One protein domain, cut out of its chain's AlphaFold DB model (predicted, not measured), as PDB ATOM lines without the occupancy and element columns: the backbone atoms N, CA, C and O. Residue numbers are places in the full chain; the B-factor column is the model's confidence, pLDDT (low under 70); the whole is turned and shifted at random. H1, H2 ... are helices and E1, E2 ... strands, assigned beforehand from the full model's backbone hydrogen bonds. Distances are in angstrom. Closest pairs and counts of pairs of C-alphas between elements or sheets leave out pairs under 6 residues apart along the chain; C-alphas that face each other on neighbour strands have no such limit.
ATOM      1  N   ILE A   7      16.235  25.972  17.414       88.62
ATOM      2  CA  ILE A   7      15.868  27.033  18.349       88.62
ATOM      3  C   ILE A   7      16.301  26.690  19.780       88.62
ATOM      4  O   ILE A   7      16.808  27.566  20.478       88.62
ATOM      5  N   LYS A   8      16.153  25.434  20.229       88.19
ATOM      6  CA  LYS A   8      16.637  25.001  21.554       88.19
ATOM      7  C   LYS A   8      18.162  25.083  21.623       88.19
ATOM      8  O   LYS A   8      18.690  25.670  22.564       88.19
ATOM      9  N   SER A   9      18.844  24.581  20.595       87.75
ATOM     10  CA  SER A   9      20.306  24.655  20.478       87.75
ATOM     11  C   SER A   9      20.802  26.103  20.484       87.75
ATOM     12  O   SER A   9      21.719  26.438  21.228       87.75
ATOM     13  N   ASN A  10      20.134  26.992  19.748       90.75
ATOM     14  CA  ASN A  10      20.441  28.418  19.724       90.75
ATOM     15  C   ASN A  10      20.245  29.079  21.094       90.75
ATOM     16  O   ASN A  10      21.037  29.947  21.448       90.75
ATOM     17  N   ILE A  11      19.226  28.690  21.875       90.38
ATOM     18  CA  ILE A  11      18.992  29.223  23.232       90.38
ATOM     19  C   ILE A  11      20.131  28.859  24.185       90.38
ATOM     20  O   ILE A  11      20.558  29.717  24.965       90.38
ATOM     21  N   GLU A  12      20.629  27.625  24.124       88.31
ATOM     22  CA  GLU A  12      21.795  27.229  24.917       88.31
ATOM     23  C   GLU A  12      23.062  27.928  24.414       88.31
ATOM     24  O   GLU A  12      23.794  28.519  25.205       88.31
ATOM     25  N   PHE A  13      23.264  27.998  23.098       87.31
ATOM     26  CA  PHE A  13      24.405  28.680  22.483       87.31
ATOM     27  C   PHE A  13      24.536  30.155  22.912       87.31
ATOM     28  O   PHE A  13      25.616  30.639  23.259       87.31
ATOM     29  N   ILE A  14      23.425  30.893  22.962       90.50
ATOM     30  CA  ILE A  14      23.424  32.303  23.382       90.50
ATOM     31  C   ILE A  14      23.480  32.488  24.904       90.50
ATOM     32  O   ILE A  14      23.671  33.623  25.358       90.50
ATOM     33  N   LYS A  15      23.305  31.434  25.717       85.25
ATOM     34  CA  LYS A  15      23.305  31.519  27.190       85.25
ATOM     35  C   LYS A  15      24.563  32.221  27.697       85.25
ATOM     36  O   LYS A  15      24.422  33.243  28.372       85.25
ATOM     37  N   ASP A  16      25.718  31.804  27.188       82.25
ATOM     38  CA  ASP A  16      27.040  32.363  27.495       82.25
ATOM     39  C   ASP A  16      27.514  33.385  26.451       82.25
ATOM     40  O   ASP A  16      28.709  33.554  26.206       82.25
ATOM     41  N   ASN A  17      26.564  34.081  25.816       83.56
ATOM     42  CA  ASN A  17      26.814  35.041  24.740       83.56
ATOM     43  C   ASN A  17      27.660  34.440  23.609       83.56
ATOM     44  O   ASN A  17      28.563  35.114  23.118       83.56
ATOM     45  N   ALA A  18      27.398  33.187  23.219       86.81
ATOM     46  CA  ALA A  18      28.074  32.542  22.094       86.81
ATOM     47  C   ALA A  18      29.615  32.574  22.202       86.81
ATOM     48  O   ALA A  18      30.313  32.845  21.219       86.81
ATOM     49  N   ARG A  19      30.159  32.388  23.415       86.50
ATOM     50  CA  ARG A  19      31.603  32.461  23.691       86.50
ATOM     51  C   ARG A  19      32.394  31.564  22.732       86.50
ATOM     52  O   ARG A  19      32.030  30.417  22.514       86.50
ATOM     53  N   GLY A  20      33.488  32.100  22.188       83.94
ATOM     54  CA  GLY A  20      34.337  31.383  21.229       83.94
ATOM     55  C   GLY A  20      33.901  31.513  19.766       83.94
ATOM     56  O   GLY A  20      34.530  30.913  18.907       83.94
ATOM     57  N   THR A  21      32.872  32.314  19.468       87.44
ATOM     58  CA  THR A  21      32.396  32.548  18.092       87.44
ATOM     59  C   THR A  21      32.449  34.022  17.692       87.44
ATOM     60  O   THR A  21      32.604  34.910  18.540       87.44
ATOM     61  N   SER A  22      32.258  34.298  16.400       88.50
ATOM     62  CA  SER A  22      32.168  35.656  15.841       88.50
ATOM     63  C   SER A  22      31.031  36.492  16.450       88.50
ATOM     64  O   SER A  22      31.143  37.715  16.532       88.50
ATOM     65  N   LEU A  23      29.978  35.856  16.978       90.62
ATOM     66  CA  LEU A  23      28.878  36.527  17.680       90.62
ATOM     67  C   LEU A  23      29.235  36.972  19.105       90.62
ATOM     68  O   LEU A  23      28.541  37.819  19.673       90.62
ATOM     69  N   SER A  24      30.318  36.449  19.689       91.62
ATOM     70  CA  SER A  24      30.633  36.687  21.100       91.62
ATOM     71  C   SER A  24      30.856  38.160  21.424       91.62
ATOM     72  O   SER A  24      30.347  38.682  22.422       91.62
ATOM     73  N   THR A  25      31.592  38.858  20.559       92.12
ATOM     74  CA  THR A  25      31.871  40.280  20.753       92.12
ATOM     75  C   THR A  25      30.599  41.119  20.614       92.12
ATOM     76  O   THR A  25      30.277  41.795  21.594       92.12
ATOM     77  N   PRO A  26      29.832  41.053  19.506       93.44
ATOM     78  CA  PRO A  26      28.582  41.801  19.371       93.44
ATOM     79  C   PRO A  26      27.574  41.565  20.503       93.44
ATOM     80  O   PRO A  26      27.036  42.527  21.051       93.44
ATOM     81  N   LEU A  27      27.349  40.308  20.909       93.75
ATOM     82  CA  LEU A  27      26.381  39.975  21.965       93.75
ATOM     83  C   LEU A  27      26.777  40.520  23.345       93.75
ATOM     84  O   LEU A  27      25.904  40.753  24.185       93.75
ATOM     85  N   ARG A  28      28.077  40.732  23.578       91.50
ATOM     86  CA  ARG A  28      28.622  41.289  24.821       91.50
ATOM     87  C   ARG A  28      28.684  42.816  24.809       91.50
ATOM     88  O   ARG A  28      28.427  43.438  25.838       91.50
ATOM     89  N   THR A  29      29.069  43.425  23.688       92.38
ATOM     90  CA  THR A  29      29.325  44.873  23.607       92.38
ATOM     91  C   THR A  29      28.053  45.675  23.345       92.38
ATOM     92  O   THR A  29      27.859  46.731  23.954       92.38
ATOM     93  N   ILE A  30      27.148  45.166  22.505       95.88
ATOM     94  CA  ILE A  30      25.873  45.819  22.207       95.88
ATOM     95  C   ILE A  30      24.880  45.447  23.309       95.88
ATOM     96  O   ILE A  30      24.237  44.394  23.292       95.88
ATOM     97  N   LYS A  31      24.773  46.325  24.314       95.31
ATOM     98  CA  LYS A  31      23.939  46.097  25.503       95.31
ATOM     99  C   LYS A  31      22.520  45.671  25.113       95.31
ATOM    100  O   LYS A  31      21.881  46.308  24.293       95.31
ATOM    101  N   GLY A  32      22.010  44.605  25.720       94.88
ATOM    102  CA  GLY A  32      20.639  44.144  25.494       94.88
ATOM    103  C   GLY A  32      20.405  43.295  24.238       94.88
ATOM    104  O   GLY A  32      19.380  42.617  24.185       94.88
ATOM    105  N   LEU A  33      21.351  43.232  23.291       95.75
ATOM    106  CA  LEU A  33      21.226  42.429  22.066       95.75
ATOM    107  C   LEU A  33      21.011  40.938  22.372       95.75
ATOM    108  O   LEU A  33      20.054  40.336  21.889       95.75
ATOM    109  N   SER A  34      21.834  40.374  23.266       95.12
ATOM    110  CA  SER A  34      21.713  38.987  23.751       95.12
ATOM    111  C   SER A  34      20.346  38.698  24.382       95.12
ATOM    112  O   SER A  34      19.751  37.651  24.137       95.12
ATOM    113  N   GLN A  35      19.788  39.644  25.147       95.56
ATOM    114  CA  GLN A  35      18.475  39.472  25.772       95.56
ATOM    115  C   GLN A  35      17.341  39.482  24.741       95.56
ATOM    116  O   GLN A  35      16.443  38.647  24.837       95.56
ATOM    117  N   VAL A  36      17.378  40.395  23.765       96.81
ATOM    118  CA  VAL A  36      16.386  40.439  22.678       96.81
ATOM    119  C   VAL A  36      16.442  39.148  21.862       96.81
ATOM    120  O   VAL A  36      15.405  38.520  21.658       96.81
ATOM    121  N   LEU A  37      17.644  38.696  21.494       95.75
ATOM    122  CA  LEU A  37      17.843  37.456  20.748       95.75
ATOM    123  C   LEU A  37      17.319  36.227  21.512       95.75
ATOM    124  O   LEU A  37      16.554  35.435  20.968       95.75
ATOM    125  N   LYS A  38      17.642  36.115  22.809       94.50
ATOM    126  CA  LYS A  38      17.095  35.079  23.709       94.50
ATOM    127  C   LYS A  38      15.574  35.092  23.749       94.50
ATOM    128  O   LYS A  38      14.947  34.035  23.732       94.50
ATOM    129  N   THR A  39      14.979  36.276  23.846       95.38
ATOM    130  CA  THR A  39      13.525  36.424  23.897       95.38
ATOM    131  C   THR A  39      12.874  35.992  22.584       95.38
ATOM    132  O   THR A  39      11.868  35.293  22.647       95.38
ATOM    133  N   LEU A  40      13.451  36.321  21.425       94.44
ATOM    134  CA  LEU A  40      12.936  35.883  20.121       94.44
ATOM    135  C   LEU A  40      12.904  34.361  20.002       94.44
ATOM    136  O   LEU A  40      11.833  33.806  19.791       94.44
ATOM    137  N   TYR A  41      14.032  33.683  20.238       93.19
ATOM    138  CA  TYR A  41      14.068  32.220  20.163       93.19
ATOM    139  C   TYR A  41      13.097  31.562  21.156       93.19
ATOM    140  O   TYR A  41      12.409  30.601  20.820       93.19
ATOM    141  N   LYS A  42      12.958  32.109  22.372       92.25
ATOM    142  CA  LYS A  42      11.962  31.618  23.341       92.25
ATOM    143  C   LYS A  42      10.520  31.830  22.878       92.25
ATOM    144  O   LYS A  42       9.682  30.975  23.155       92.25
ATOM    145  N   LEU A  43      10.212  32.950  22.225       92.38
ATOM    146  CA  LEU A  43       8.884  33.201  21.658       92.38
ATOM    147  C   LEU A  43       8.583  32.215  20.526       92.38
ATOM    148  O   LEU A  43       7.509  31.623  20.526       92.38
ATOM    149  N   THR A  44       9.556  31.957  19.652       90.06
ATOM    150  CA  THR A  44       9.445  30.958  18.582       90.06
ATOM    151  C   THR A  44       9.160  29.554  19.112       90.06
ATOM    152  O   THR A  44       8.322  28.863  18.549       90.06
ATOM    153  N   LEU A  45       9.781  29.130  20.223       86.88
ATOM    154  CA  LEU A  45       9.459  27.830  20.837       86.88
ATOM    155  C   LEU A  45       8.031  27.741  21.373       86.88
ATOM    156  O   LEU A  45       7.444  26.664  21.365       86.88
ATOM    157  N   LYS A  46       7.500  28.844  21.906       84.62
ATOM    158  CA  LYS A  46       6.155  28.875  22.495       84.62
ATOM    159  C   LYS A  46       5.060  28.928  21.436       84.62
ATOM    160  O   LYS A  46       3.955  28.469  21.694       84.62
ATOM    161  N   GLN A  47       5.356  29.544  20.298       73.25
ATOM    162  CA  GLN A  47       4.423  29.774  19.202       73.25
ATOM    163  C   GLN A  47       5.137  29.493  17.876       73.25
ATOM    164  O   GLN A  47       5.439  30.437  17.141       73.25
ATOM    165  N   PRO A  48       5.476  28.226  17.580       66.56
ATOM    166  CA  PRO A  48       6.106  27.897  16.314       66.56
ATOM    167  C   PRO A  48       5.117  28.211  15.193       66.56
ATOM    168  O   PRO A  48       4.047  27.611  15.111       66.56
ATOM    169  N   SER A  49       5.465  29.177  14.346       66.81
ATOM    170  CA  SER A  49       4.711  29.468  13.136       66.81
ATOM    171  C   SER A  49       5.544  29.076  11.920       66.81
ATOM    172  O   SER A  49       6.730  29.403  11.834       66.81
ATOM    173  N   ASN A  50       4.921  28.389  10.965       71.12
ATOM    174  CA  ASN A  50       5.492  28.116   9.648       71.12
ATOM    175  C   ASN A  50       4.814  29.062   8.659       71.12
ATOM    176  O   ASN A  50       3.935  28.644   7.917       71.12
ATOM    177  N   GLN A  51       5.134  30.359   8.724       79.88
ATOM    178  CA  GLN A  51       4.522  31.397   7.873       79.88
ATOM    179  C   GLN A  51       5.400  31.781   6.664       79.88
ATOM    180  O   GLN A  51       4.998  32.602   5.841       79.88
ATOM    181  N   PHE A  52       6.590  31.188   6.545       84.81
ATOM    182  CA  PHE A  52       7.548  31.399   5.454       84.81
ATOM    183  C   PHE A  52       7.334  30.384   4.318       84.81
ATOM    184  O   PHE A  52       6.776  29.310   4.550       84.81
ATOM    185  N   ILE A  53       7.747  30.733   3.092       83.06
ATOM    186  CA  ILE A  53       7.677  29.830   1.925       83.06
ATOM    187  C   ILE A  53       8.549  28.591   2.129       83.06
ATOM    188  O   ILE A  53       8.121  27.488   1.798       83.06
ATOM    189  N   ASP A  54       9.742  28.764   2.695       81.88
ATOM    190  CA  ASP A  54      10.607  27.647   3.050       81.88
ATOM    191  C   ASP A  54      10.274  27.161   4.469       81.88
ATOM    192  O   ASP A  54      10.555  27.828   5.467       81.88
ATOM    193  N   SER A  55       9.650  25.988   4.558       73.50
ATOM    194  CA  SER A  55       9.216  25.384   5.820       73.50
ATOM    195  C   SER A  55      10.361  24.816   6.667       73.50
ATOM    196  O   SER A  55      10.112  24.373   7.788       73.50
ATOM    197  N   SER A  56      11.606  24.843   6.176       76.69
ATOM    198  CA  SER A  56      12.785  24.419   6.944       76.69
ATOM    199  C   SER A  56      13.191  25.411   8.042       76.69
ATOM    200  O   SER A  56      13.956  25.060   8.942       76.69
ATOM    201  N   TYR A  57      12.643  26.631   8.018       80.44
ATOM    202  CA  TYR A  57      12.939  27.672   8.995       80.44
ATOM    203  C   TYR A  57      11.773  27.940   9.936       80.44
ATOM    204  O   TYR A  57      10.616  28.032   9.527       80.44
ATOM    205  N   PHE A  58      12.094  28.205  11.201       86.69
ATOM    206  CA  PHE A  58      11.101  28.705  12.139       86.69
ATOM    207  C   PHE A  58      10.863  30.202  11.946       86.69
ATOM    208  O   PHE A  58      11.798  30.997  11.785       86.69
ATOM    209  N   THR A  59       9.594  30.594  12.059       89.31
ATOM    210  CA  THR A  59       9.196  32.001  12.108       89.31
ATOM    211  C   THR A  59       8.582  32.377  13.449       89.31
ATOM    212  O   THR A  59       8.158  31.522  14.226       89.31
ATOM    213  N   VAL A  60       8.555  33.678  13.733       90.19
ATOM    214  CA  VAL A  60       7.814  34.254  14.855       90.19
ATOM    215  C   VAL A  60       7.063  35.497  14.405       90.19
ATOM    216  O   VAL A  60       7.654  36.448  13.887       90.19
ATOM    217  N   GLN A  61       5.753  35.506  14.629       89.19
ATOM    218  CA  GLN A  61       4.898  36.659  14.376       89.19
ATOM    219  C   GLN A  61       4.728  37.467  15.665       89.19
ATOM    220  O   GLN A  61       4.015  37.065  16.583       89.19
ATOM    221  N   CYS A  62       5.399  38.615  15.776       89.00
ATOM    222  CA  CYS A  62       5.318  39.437  16.985       89.00
ATOM    223  C   CYS A  62       5.660  40.911  16.738       89.00
ATOM    224  O   CYS A  62       6.363  41.274  15.798       89.00
ATOM    225  N   THR A  63       5.166  41.792  17.611       89.81
ATOM    226  CA  THR A  63       5.529  43.217  17.588       89.81
ATOM    227  C   THR A  63       6.763  43.487  18.452       89.81
ATOM    228  O   THR A  63       7.079  42.720  19.365       89.81
ATOM    229  N   THR A  64       7.423  44.632  18.251       91.19
ATOM    230  CA  THR A  64       8.485  45.110  19.160       91.19
ATOM    231  C   THR A  64       7.998  45.227  20.601       91.19
ATOM    232  O   THR A  64       8.736  44.893  21.527       91.19
ATOM    233  N   ARG A  65       6.732  45.618  20.794       93.56
ATOM    234  CA  ARG A  65       6.076  45.652  22.102       93.56
ATOM    235  C   ARG A  65       5.960  44.261  22.722       93.56
ATOM    236  O   ARG A  65       6.294  44.095  23.890       93.56
ATOM    237  N   THR A  66       5.547  43.258  21.947       94.19
ATOM    238  CA  THR A  66       5.466  41.858  22.399       94.19
ATOM    239  C   THR A  66       6.829  41.357  22.874       94.19
ATOM    240  O   THR A  66       6.930  40.779  23.957       94.19
ATOM    241  N   ILE A  67       7.887  41.630  22.106       95.38
ATOM    242  CA  ILE A  67       9.263  41.262  22.464       95.38
ATOM    243  C   ILE A  67       9.666  41.966  23.762       95.38
ATOM    244  O   ILE A  67      10.073  41.305  24.714       95.38
ATOM    245  N   TYR A  68       9.487  43.288  23.836       97.31
ATOM    246  CA  TYR A  68       9.817  44.094  25.012       97.31
ATOM    247  C   TYR A  68       9.128  43.586  26.287       97.31
ATOM    248  O   TYR A  68       9.786  43.357  27.307       97.31
ATOM    249  N   LEU A  69       7.820  43.325  26.231       97.19
ATOM    250  CA  LEU A  69       7.046  42.800  27.360       97.19
ATOM    251  C   LEU A  69       7.436  41.365  27.744       97.19
ATOM    252  O   LEU A  69       7.287  40.986  28.904       97.19
ATOM    253  N   SER A  70       8.015  40.605  26.815       96.56
ATOM    254  CA  SER A  70       8.497  39.235  27.036       96.56
ATOM    255  C   SER A  70       9.945  39.158  27.545       96.56
ATOM    256  O   SER A  70      10.463  38.065  27.783       96.56
ATOM    257  N   THR A  71      10.629  40.296  27.715       96.44
ATOM    258  CA  THR A  71      11.958  40.356  28.355       96.44
ATOM    259  C   THR A  71      11.871  40.257  29.890       96.44
ATOM    260  O   THR A  71      10.799  40.060  30.467       96.44
ATOM    261  N   THR A  72      12.999  40.368  30.595       96.00
ATOM    262  CA  THR A  72      13.029  40.381  32.067       96.00
ATOM    263  C   THR A  72      12.582  41.735  32.635       96.00
ATOM    264  O   THR A  72      12.705  42.773  31.984       96.00
ATOM    265  N   LYS A  73      12.122  41.763  33.896       96.50
ATOM    266  CA  LYS A  73      11.817  43.025  34.605       96.50
ATOM    267  C   LYS A  73      13.033  43.966  34.642       96.50
ATOM    268  O   LYS A  73      12.889  45.161  34.410       96.50
ATOM    269  N   SER A  74      14.231  43.418  34.864       96.31
ATOM    270  CA  SER A  74      15.485  44.183  34.898       96.31
ATOM    271  C   SER A  74      15.860  44.795  33.547       96.31
ATOM    272  O   SER A  74      16.418  45.888  33.512       96.31
ATOM    273  N   PHE A  75      15.540  44.123  32.437       97.12
ATOM    274  CA  PHE A  75      15.715  44.682  31.099       97.12
ATOM    275  C   PHE A  75      14.757  45.855  30.873       97.12
ATOM    276  O   PHE A  75      15.193  46.933  30.477       97.12
ATOM    277  N   ARG A  76      13.470  45.679  31.197       97.38
ATOM    278  CA  ARG A  76      12.446  46.728  31.050       97.38
ATOM    279  C   ARG A  76      12.682  47.965  31.917       97.38
ATOM    280  O   ARG A  76      12.228  49.042  31.569       97.38
ATOM    281  N   ALA A  77      13.412  47.834  33.021       96.94
ATOM    282  CA  ALA A  77      13.809  48.984  33.833       96.94
ATOM    283  C   ALA A  77      14.892  49.859  33.169       96.94
ATOM    284  O   ALA A  77      15.071  51.007  33.562       96.94
ATOM    285  N   LYS A  78      15.644  49.324  32.195       96.75
ATOM    286  CA  LYS A  78      16.817  49.985  31.589       96.75
ATOM    287  C   LYS A  78      16.621  50.385  30.130       96.75
ATOM    288  O   LYS A  78      17.355  51.236  29.639       96.75
ATOM    289  N   PHE A  79      15.693  49.738  29.437       97.19
ATOM    290  CA  PHE A  79      15.471  49.900  28.004       97.19
ATOM    291  C   PHE A  79      14.003  50.183  27.716       97.19
ATOM    292  O   PHE A  79      13.125  49.826  28.492       97.19
ATOM    293  N   SER A  80      13.747  50.783  26.562       96.31
ATOM    294  CA  SER A  80      12.414  51.074  26.042       96.31
ATOM    295  C   SER A  80      12.048  50.163  24.866       96.31
ATOM    296  O   SER A  80      12.897  49.494  24.272       96.31
ATOM    297  N   GLU A  81      10.779  50.183  24.451       94.25
ATOM    298  CA  GLU A  81      10.356  49.516  23.211       94.25
ATOM    299  C   GLU A  81      11.124  50.042  21.982       94.25
ATOM    300  O   GLU A  81      11.453  49.290  21.061       94.25
ATOM    301  N   ARG A  82      11.455  51.338  21.973       92.50
ATOM    302  CA  ARG A  82      12.239  51.951  20.898       92.50
ATOM    303  C   ARG A  82      13.638  51.343  20.806       92.50
ATOM    304  O   ARG A  82      14.106  51.088  19.700       92.50
ATOM    305  N   ASP A  83      14.267  51.070  21.944       95.62
ATOM    306  CA  ASP A  83      15.582  50.429  21.986       95.62
ATOM    307  C   ASP A  83      15.514  48.998  21.440       95.62
ATOM    308  O   ASP A  83      16.365  48.592  20.650       95.62
ATOM    309  N   VAL A  84      14.449  48.253  21.766       95.81
ATOM    310  CA  VAL A  84      14.198  46.923  21.183       95.81
ATOM    311  C   VAL A  84      14.077  47.005  19.663       95.81
ATOM    312  O   VAL A  84      14.659  46.182  18.966       95.81
ATOM    313  N   ARG A  85      13.392  48.019  19.122       92.56
ATOM    314  CA  ARG A  85      13.297  48.219  17.666       92.56
ATOM    315  C   ARG A  85      14.665  48.422  17.010       92.56
ATOM    316  O   ARG A  85      14.904  47.874  15.939       92.56
ATOM    317  N   HIS A  86      15.557  49.198  17.622       93.69
ATOM    318  CA  HIS A  86      16.911  49.376  17.091       93.69
ATOM    319  C   HIS A  86      17.734  48.086  17.188       93.69
ATOM    320  O   HIS A  86      18.404  47.724  16.225       93.69
ATOM    321  N   LEU A  87      17.628  47.352  18.299       96.38
ATOM    322  CA  LEU A  87      18.284  46.052  18.465       96.38
ATOM    323  C   LEU A  87      17.788  45.018  17.443       96.38
ATOM    324  O   LEU A  87      18.597  44.283  16.889       96.38
ATOM    325  N   MET A  88      16.491  45.005  17.122       95.31
ATOM    326  CA  MET A  88      15.939  44.171  16.046       95.31
ATOM    327  C   MET A  88      16.566  44.501  14.688       95.31
ATOM    328  O   MET A  88      16.920  43.594  13.945       95.31
ATOM    329  N   ARG A  89      16.770  45.788  14.374       93.81
ATOM    330  CA  ARG A  89      17.456  46.197  13.135       93.81
ATOM    331  C   ARG A  89      18.913  45.756  13.103       93.81
ATOM    332  O   ARG A  89      19.409  45.422  12.039       93.81
ATOM    333  N   MET A  90      19.591  45.738  14.249       96.31
ATOM    334  CA  MET A  90      20.951  45.202  14.344       96.31
ATOM    335  C   MET A  90      20.957  43.693  14.092       96.31
ATOM    336  O   MET A  90      21.724  43.220  13.265       96.31
ATOM    337  N   LEU A  91      20.053  42.935  14.718       96.12
ATOM    338  CA  LEU A  91      19.920  41.502  14.436       96.12
ATOM    339  C   LEU A  91      19.626  41.232  12.953       96.12
ATOM    340  O   LEU A  91      20.192  40.300  12.391       96.12
ATOM    341  N   ALA A  92      18.790  42.061  12.324       95.31
ATOM    342  CA  ALA A  92      18.485  41.949  10.903       95.31
ATOM    343  C   ALA A  92      19.675  42.313  10.008       95.31
ATOM    344  O   ALA A  92      19.923  41.635   9.019       95.31
ATOM    345  N   LEU A  93      20.450  43.336  10.377       96.06
ATOM    346  CA  LEU A  93      21.670  43.720   9.666       96.06
ATOM    347  C   LEU A  93      22.683  42.567   9.613       96.06
ATOM    348  O   LEU A  93      23.351  42.382   8.599       96.06
ATOM    349  N   ALA A  94      22.776  41.800  10.700       95.44
ATOM    350  CA  ALA A  94      23.627  40.620  10.811       95.44
ATOM    351  C   ALA A  94      22.977  39.332  10.280       95.44
ATOM    352  O   ALA A  94      23.525  38.257  10.503       95.44
ATOM    353  N   GLU A  95      21.796  39.420   9.660       93.88
ATOM    354  CA  GLU A  95      21.025  38.286   9.119       93.88
ATOM    355  C   GLU A  95      20.683  37.190  10.146       93.88
ATOM    356  O   GLU A  95      20.227  36.103   9.811       93.88
ATOM    357  N   ILE A  96      20.798  37.506  11.438       94.25
ATOM    358  CA  ILE A  96      20.376  36.628  12.539       94.25
ATOM    359  C   ILE A  96      18.849  36.481  12.541       94.25
ATOM    360  O   ILE A  96      18.300  35.438  12.910       94.25
ATOM    361  N   ILE A  97      18.162  37.548  12.134       93.44
ATOM    362  CA  ILE A  97      16.735  37.534  11.836       93.44
ATOM    363  C   ILE A  97      16.502  38.112  10.448       93.44
ATOM    364  O   ILE A  97      17.205  39.024  10.027       93.44
ATOM    365  N   GLN A  98      15.453  37.658   9.777       92.19
ATOM    366  CA  GLN A  98      14.996  38.259   8.532       92.19
ATOM    367  C   GLN A  98      13.537  38.682   8.702       92.19
ATOM    368  O   GLN A  98      12.663  37.829   8.883       92.19
ATOM    369  N   PRO A  99      13.241  39.991   8.695       90.44
ATOM    370  CA  PRO A  99      11.869  40.453   8.587       90.44
ATOM    371  C   PRO A  99      11.300  40.024   7.224       90.44
ATOM    372  O   PRO A  99      11.924  40.256   6.198       90.44
ATOM    373  N   LEU A 100      10.139  39.374   7.219       88.19
ATOM    374  CA  LEU A 100       9.530  38.824   6.008       88.19
ATOM    375  C   LEU A 100       8.531  39.805   5.394       88.19
ATOM    376  O   LEU A 100       7.604  40.242   6.070       88.19
ATOM    377  N   ASP A 101       8.695  40.109   4.111       83.44
ATOM    378  CA  ASP A 101       7.693  40.822   3.313       83.44
ATOM    379  C   ASP A 101       6.655  39.865   2.694       83.44
ATOM    380  O   ASP A 101       6.637  38.657   2.943       83.44
ATOM    381  N   TRP A 102       5.786  40.405   1.835       82.25
ATOM    382  CA  TRP A 102       4.800  39.616   1.103       82.25
ATOM    383  C   TRP A 102       5.419  38.519   0.236       82.25
ATOM    384  O   TRP A 102       4.862  37.426   0.159       82.25
ATOM    385  N   ALA A 103       6.546  38.778  -0.427       85.69
ATOM    386  CA  ALA A 103       7.173  37.808  -1.316       85.69
ATOM    387  C   ALA A 103       7.635  36.570  -0.544       85.69
ATOM    388  O   ALA A 103       7.519  35.465  -1.057       85.69
ATOM    389  N   ASN A 104       8.046  36.752   0.708       88.44
ATOM    390  CA  ASN A 104       8.556  35.704   1.580       88.44
ATOM    391  C   ASN A 104       7.471  34.830   2.243       88.44
ATOM    392  O   ASN A 104       7.744  33.702   2.651       88.44
ATOM    393  N   LEU A 105       6.244  35.331   2.401       87.81
ATOM    394  CA  LEU A 105       5.191  34.610   3.124       87.81
ATOM    395  C   LEU A 105       4.556  33.488   2.295       87.81
ATOM    396  O   LEU A 105       4.335  33.630   1.087       87.81
ATOM    397  N   ASN A 106       4.192  32.387   2.953       88.94
ATOM    398  CA  ASN A 106       3.434  31.317   2.306       88.94
ATOM    399  C   ASN A 106       1.960  31.695   2.077       88.94
ATOM    400  O   ASN A 106       1.480  32.747   2.505       88.94
ATOM    401  N   LYS A 107       1.245  30.834   1.343       89.31
ATOM    402  CA  LYS A 107      -0.142  31.078   0.925       89.31
ATOM    403  C   LYS A 107      -1.074  31.317   2.116       89.31
ATOM    404  O   LYS A 107      -1.850  32.267   2.079       89.31
ATOM    405  N   ASP A 108      -0.966  30.516   3.169       86.44
ATOM    406  CA  ASP A 108      -1.880  30.588   4.312       86.44
ATOM    407  C   ASP A 108      -1.642  31.851   5.146       86.44
ATOM    408  O   ASP A 108      -2.589  32.574   5.458       86.44
ATOM    409  N   ALA A 109      -0.378  32.205   5.397       85.81
ATOM    410  CA  ALA A 109      -0.020  33.448   6.080       85.81
ATOM    411  C   ALA A 109      -0.484  34.693   5.303       85.81
ATOM    412  O   ALA A 109      -0.938  35.680   5.891       85.81
ATOM    413  N   LYS A 110      -0.403  34.650   3.965       87.25
ATOM    414  CA  LYS A 110      -0.946  35.698   3.088       87.25
ATOM    415  C   LYS A 110      -2.463  35.807   3.222       87.25
ATOM    416  O   LYS A 110      -2.975  36.919   3.330       87.25
ATOM    417  N   LEU A 111      -3.179  34.681   3.233       86.88
ATOM    418  CA  LEU A 111      -4.636  34.655   3.379       86.88
ATOM    419  C   LEU A 111      -5.086  35.211   4.737       86.88
ATOM    420  O   LEU A 111      -5.981  36.055   4.772       86.88
ATOM    421  N   GLU A 112      -4.428  34.812   5.829       84.56
ATOM    422  CA  GLU A 112      -4.703  35.324   7.178       84.56
ATOM    423  C   GLU A 112      -4.530  36.848   7.237       84.56
ATOM    424  O   GLU A 112      -5.411  37.581   7.696       84.56
ATOM    425  N   LYS A 113      -3.421  37.357   6.688       82.50
ATOM    426  CA  LYS A 113      -3.174  38.799   6.612       82.50
ATOM    427  C   LYS A 113      -4.206  39.496   5.729       82.50
ATOM    428  O   LYS A 113      -4.775  40.492   6.164       82.50
ATOM    429  N   MET A 114      -4.546  38.965   4.554       83.25
ATOM    430  CA  MET A 114      -5.593  39.554   3.705       83.25
ATOM    431  C   MET A 114      -6.954  39.633   4.399       83.25
ATOM    432  O   MET A 114      -7.675  40.610   4.197       83.25
ATOM    433  N   ALA A 115      -7.315  38.645   5.219       84.12
ATOM    434  CA  ALA A 115      -8.556  38.690   5.985       84.12
ATOM    435  C   ALA A 115      -8.571  39.892   6.946       84.12
ATOM    436  O   ALA A 115      -9.553  40.634   6.994       84.12
ATOM    437  N   ILE A 116      -7.452  40.154   7.631       80.38
ATOM    438  CA  ILE A 116      -7.304  41.313   8.522       80.38
ATOM    439  C   ILE A 116      -7.304  42.631   7.733       80.38
ATOM    440  O   ILE A 116      -7.922  43.597   8.179       80.38
ATOM    441  N   VAL A 117      -6.632  42.689   6.573       80.69
ATOM    442  CA  VAL A 117      -6.646  43.867   5.682       80.69
ATOM    443  C   VAL A 117      -8.085  44.245   5.339       80.69
ATOM    444  O   VAL A 117      -8.483  45.393   5.540       80.69
ATOM    445  N   LYS A 118      -8.856  43.264   4.855       81.81
ATOM    446  CA  LYS A 118     -10.251  43.441   4.442       81.81
ATOM    447  C   LYS A 118     -11.128  43.869   5.613       81.81
ATOM    448  O   LYS A 118     -11.858  44.843   5.486       81.81
ATOM    449  N   ALA A 119     -10.999  43.204   6.761       83.38
ATOM    450  CA  ALA A 119     -11.767  43.531   7.961       83.38
ATOM    451  C   ALA A 119     -11.481  44.945   8.496       83.38
ATOM    452  O   ALA A 119     -12.360  45.578   9.071       83.38
ATOM    453  N   LYS A 120     -10.255  45.453   8.316       79.69
ATOM    454  CA  LYS A 120      -9.855  46.799   8.757       79.69
ATOM    455  C   LYS A 120     -10.068  47.888   7.704       79.69
ATOM    456  O   LYS A 120      -9.676  49.021   7.965       79.69
ATOM    457  N   HIS A 121     -10.607  47.558   6.526       77.19
ATOM    458  CA  HIS A 121     -10.677  48.468   5.373       77.19
ATOM    459  C   HIS A 121      -9.330  49.156   5.076       77.19
ATOM    460  O   HIS A 121      -9.265  50.321   4.695       77.19
ATOM    461  N   ASN A 122      -8.224  48.443   5.301       69.62
ATOM    462  CA  ASN A 122      -6.889  49.012   5.186       69.62
ATOM    463  C   ASN A 122      -6.351  48.824   3.766       69.62
ATOM    464  O   ASN A 122      -5.513  47.960   3.527       69.62
ATOM    465  N   GLU A 123      -6.818  49.639   2.825       59.50
ATOM    466  CA  GLU A 123      -6.471  49.533   1.397       59.50
ATOM    467  C   GLU A 123      -4.956  49.593   1.119       59.50
ATOM    468  O   GLU A 123      -4.487  49.044   0.126       59.50
ATOM    469  N   SER A 124      -4.161  50.157   2.040       59.19
ATOM    470  CA  SER A 124      -2.688  50.153   1.969       59.19
ATOM    471  C   SER A 124      -2.039  48.778   2.225       59.19
ATOM    472  O   SER A 124      -0.816  48.637   2.177       59.19
ATOM    473  N   GLY A 125      -2.840  47.752   2.523       54.44
ATOM    474  CA  GLY A 125      -2.479  46.338   2.412       54.44
ATOM    475  C   GLY A 125      -1.645  45.751   3.546       54.44
ATOM    476  O   GLY A 125      -1.514  44.534   3.613       54.44
ATOM    477  N   TYR A 126      -1.083  46.560   4.453       60.56
ATOM    478  CA  TYR A 126      -0.257  46.000   5.535       60.56
ATOM    479  C   TYR A 126       0.027  46.947   6.719       60.56
ATOM    480  O   TYR A 126       0.576  46.517   7.739       60.56
ATOM    481  N   ALA A 127      -0.360  48.231   6.641       56.88
ATOM    482  CA  ALA A 127      -0.105  49.207   7.706       56.88
ATOM    483  C   ALA A 127      -0.623  48.722   9.076       56.88
ATOM    484  O   ALA A 127      -1.794  48.384   9.234       56.88
ATOM    485  N   GLY A 128       0.262  48.660  10.076       60.84
ATOM    486  CA  GLY A 128      -0.100  48.234  11.433       60.84
ATOM    487  C   GLY A 128      -0.324  46.727  11.619       60.84
ATOM    488  O   GLY A 128      -0.871  46.327  12.648       60.84
ATOM    489  N   MET A 129       0.079  45.883  10.665       76.12
ATOM    490  CA  MET A 129       0.088  44.431  10.859       76.12
ATOM    491  C   MET A 129       1.252  43.959  11.718       76.12
ATOM    492  O   MET A 129       2.330  44.551  11.720       76.12
ATOM    493  N   THR A 130       1.040  42.848  12.425       83.19
ATOM    494  CA  THR A 130       2.096  42.189  13.191       83.19
ATOM    495  C   THR A 130       3.175  41.645  12.240       83.19
ATOM    496  O   THR A 130       2.841  40.838  11.359       83.19
ATOM    497  N   PRO A 131       4.444  42.061  12.406       85.69
ATOM    498  CA  PRO A 131       5.567  41.557  11.619       85.69
ATOM    499  C   PRO A 131       5.806  40.060  11.817       85.69
ATOM    500  O   PRO A 131       5.562  39.535  12.905       85.69
ATOM    501  N   VAL A 132       6.343  39.406  10.787       88.94
ATOM    502  CA  VAL A 132       6.794  38.003  10.827       88.94
ATOM    503  C   VAL A 132       8.300  37.937  10.603       88.94
ATOM    504  O   VAL A 132       8.787  38.426   9.589       88.94
ATOM    505  N   TYR A 133       9.050  37.333  11.518       90.94
ATOM    506  CA  TYR A 133      10.503  37.204  11.395       90.94
ATOM    507  C   TYR A 133      10.897  35.744  11.196       90.94
ATOM    508  O   TYR A 133      10.484  34.897  11.986       90.94
ATOM    509  N   LYS A 134      11.729  35.460  10.193       91.25
ATOM    510  CA  LYS A 134      12.504  34.214  10.098       91.25
ATOM    511  C   LYS A 134      13.701  34.306  11.044       91.25
ATOM    512  O   LYS A 134      14.342  35.357  11.109       91.25
ATOM    513  N   LEU A 135      13.992  33.228  11.772       90.56
ATOM    514  CA  LEU A 135      15.149  33.154  12.671       90.56
ATOM    515  C   LEU A 135      16.228  32.226  12.111       90.56
ATOM    516  O   LEU A 135      15.935  31.078  11.776       90.56
ATOM    517  N   ALA A 136      17.473  32.698  12.079       90.25
ATOM    518  CA  ALA A 136      18.611  31.916  11.606       90.25
ATOM    519  C   ALA A 136      18.974  30.766  12.562       90.25
ATOM    520  O   ALA A 136      18.769  30.849  13.784       90.25
ATOM    521  N   ASN A 137      19.567  29.710  12.004       88.31
ATOM    522  CA  ASN A 137      20.309  28.709  12.760       88.31
ATOM    523  C   ASN A 137      21.704  29.276  13.076       88.31
ATOM    524  O   ASN A 137      22.496  29.497  12.168       88.31
ATOM    525  N   LEU A 138      22.025  29.532  14.351       88.31
ATOM    526  CA  LEU A 138      23.287  30.204  14.702       88.31
ATOM    527  C   LEU A 138      24.511  29.302  14.530       88.31
ATOM    528  O   LEU A 138      25.635  29.800  14.523       88.31
ATOM    529  N   ASN A 139      24.296  27.995  14.376       77.62
ATOM    530  CA  ASN A 139      25.356  27.045  14.057       77.62
ATOM    531  C   ASN A 139      25.765  27.111  12.572       77.62
ATOM    532  O   ASN A 139      26.868  26.695  12.222       77.62
ATOM    533  N   GLU A 140      24.919  27.666  11.699       78.75
ATOM    534  CA  GLU A 140      25.185  27.831  10.266       78.75
ATOM    535  C   GLU A 140      25.822  29.197   9.996       78.75
ATOM    536  O   GLU A 140      25.193  30.136   9.505       78.75
ATOM    537  N   THR A 141      27.105  29.313  10.341       68.56
ATOM    538  CA  THR A 141      27.850  30.585  10.272       68.56
ATOM    539  C   THR A 141      27.950  31.197   8.873       68.56
ATOM    540  O   THR A 141      28.184  32.395   8.770       68.56
ATOM    541  N   SER A 142      27.712  30.426   7.807       73.88
ATOM    542  CA  SER A 142      27.661  30.925   6.426       73.88
ATOM    543  C   SER A 142      26.431  31.785   6.115       73.88
ATOM    544  O   SER A 142      26.401  32.423   5.071       73.88
ATOM    545  N   SER A 143      25.415  31.778   6.985       78.88
ATOM    546  CA  SER A 143      24.134  32.469   6.772       78.88
ATOM    547  C   SER A 143      23.964  33.740   7.611       78.88
ATOM    548  O   SER A 143      22.926  34.393   7.538       78.88
ATOM    549  N   ILE A 144      24.958  34.080   8.438       90.69
ATOM    550  CA  ILE A 144      24.916  35.233   9.339       90.69
ATOM    551  C   ILE A 144      26.157  36.103   9.163       90.69
ATOM    552  O   ILE A 144      27.244  35.616   8.866       90.69
ATOM    553  N   HIS A 145      26.002  37.394   9.451       94.06
ATOM    554  CA  HIS A 145      27.025  38.417   9.241       94.06
ATOM    555  C   HIS A 145      27.349  39.229  10.513       94.06
ATOM    556  O   HIS A 145      27.062  40.434  10.586       94.06
ATOM    557  N   PRO A 146      27.922  38.607  11.569       92.38
ATOM    558  CA  PRO A 146      28.248  39.289  12.825       92.38
ATOM    559  C   PRO A 146      29.225  40.459  12.669       92.38
ATOM    560  O   PRO A 146      29.203  41.383  13.479       92.38
ATOM    561  N   GLU A 147      30.068  40.446  11.636       93.06
ATOM    562  CA  GLU A 147      31.026  41.504  11.305       93.06
ATOM    563  C   GLU A 147      30.354  42.846  10.999       93.06
ATOM    564  O   GLU A 147      30.958  43.900  11.205       93.06
ATOM    565  N   ARG A 148      29.079  42.831  10.588       95.06
ATOM    566  CA  ARG A 148      28.296  44.051  10.350       95.06
ATOM    567  C   ARG A 148      27.887  44.754  11.652       95.06
ATOM    568  O   ARG A 148      27.439  45.902  11.619       95.06
ATOM    569  N   LEU A 149      28.054  44.098  12.808       95.12
ATOM    570  CA  LEU A 149      27.759  44.641  14.135       95.12
ATOM    571  C   LEU A 149      29.003  45.253  14.775       95.12
ATOM    572  O   LEU A 149      29.857  44.568  15.338       95.12
TER     573      LEU A 149
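AT A GLANCE: This is residues 7 to 149 of the 283 residues of an uncharacterized protein of Lactiplantibacillus plantarum (UniProt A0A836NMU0). What does the domain look like? A short sheet of three strands makes a small wall with helices on one face: H3 crosses its strands, and H6 stands up from it, nearly square to H3. H1 lies side by side with H3, H4 packs on H3 and H6, and H7 is set well off at one end of the long axis, touching no helix. What is it made of? The printed part has 143 residues with seven named helices and three named strands, in the order H1 H2 H3 E1 H4 H5 H6 E2 H7 E3; it is mostly helix, and the antiparallel sheet has the order E1, E3, E2. How large is it? It is compact, with a radius of gyration of the C-alphas of 15.5 A and spans of 48 by 34 by 27 A.

HOW THE PARTS SIT: What does the first helix meet? H1, residues 7 to 15, touches H3, residues 33 to 46, at a shallow tilt of 26 degrees, opposite ways; their closest C-alphas are those of Ile 7 and Tyr 41, 5.8 A apart. H3 is the hub, touching four helices. H2, residues 24 to 29, touches H3 only at the corner by their link, with the closest C-alphas, of Leu 27 and Ser 34, 5.1 A apart. How is the sheet built, and how does H3 stand to it? E3, residues 132 to 135, is the inner strand, antiparallel to the edge strands E1, residues 59 to 61, and E2, residues 97 to 99. N 60 and O 133 are within hydrogen-bond range at 2.9 A, as are N 98 and O 134 at 2.9 A. H3 is on the sheet at a height of 10.2 A and runs across the strands, at 80 degrees to E3 on the local plane; the C-alphas of Thr 44 and Val 60 come to 5.2 A. What else is on that face? H6, residues 81 to 93, is on the same face, which gives two layers, helices on one face of a sheet; it stands up at 64 degrees, with the C-alphas of Ala 92 and Gln 98 5.6 A apart. H6 touches residues 33 to 37 of H3 alone, about perpendicular at 88 degrees, closest at the C-alphas of Leu 33 and Leu 87, 5.9 A. H4, residues 64 to 69, touches residues 81 to 85 of H6 alone at a steep tilt of 59 degrees, opposite ways, closest at the C-alphas of Tyr 68 and Glu 81, 5.7 A; it touches H3 too, closest at those of Thr 39 and Ile 67, 6.6 A. Which helices remain, and how do the helix backbones run? H5, residues 73 to 76, is close to H4 but not clearly touching, the closest C-alphas, of Tyr 68 and Arg 76, being 7.1 A apart. H7, residues 107 to 119, touches no helix and is not on the sheet. Every O i to N i+4 pair is within hydrogen-bond range in H1, H2, H3, H4, H6 and H7, while H5 is too short for such a pair.

IN THESE COORDINATES: Where does the first element begin? H1 begins at C-alpha 7, (15.868, 27.033, 18.349), and measures 12.4 A. How long are the longer elements? H3 measures 20.3 A from first to last C-alpha, H6 18.6 A and H7 18.4 A. H7 ends at C-alpha 119, (-11.767, 43.531, 7.961). Where does the last strand end? E3, 9.8 A long, ends at C-alpha 135, (15.149, 33.154, 12.671).

THE WHOLE: How far does it reach? The two C-alphas farthest apart are those of Gly 20 and His 121, at 50.7 A. Are there cuts or long links? The printed part has no cut. The links from H3 to E1 and from H7 to E3 are long, with 12 residues each. Where is confidence low? Residues 48 to 49, 122 to 128 and 141 have pLDDT under 70, and the mean of the printed part is 87.5.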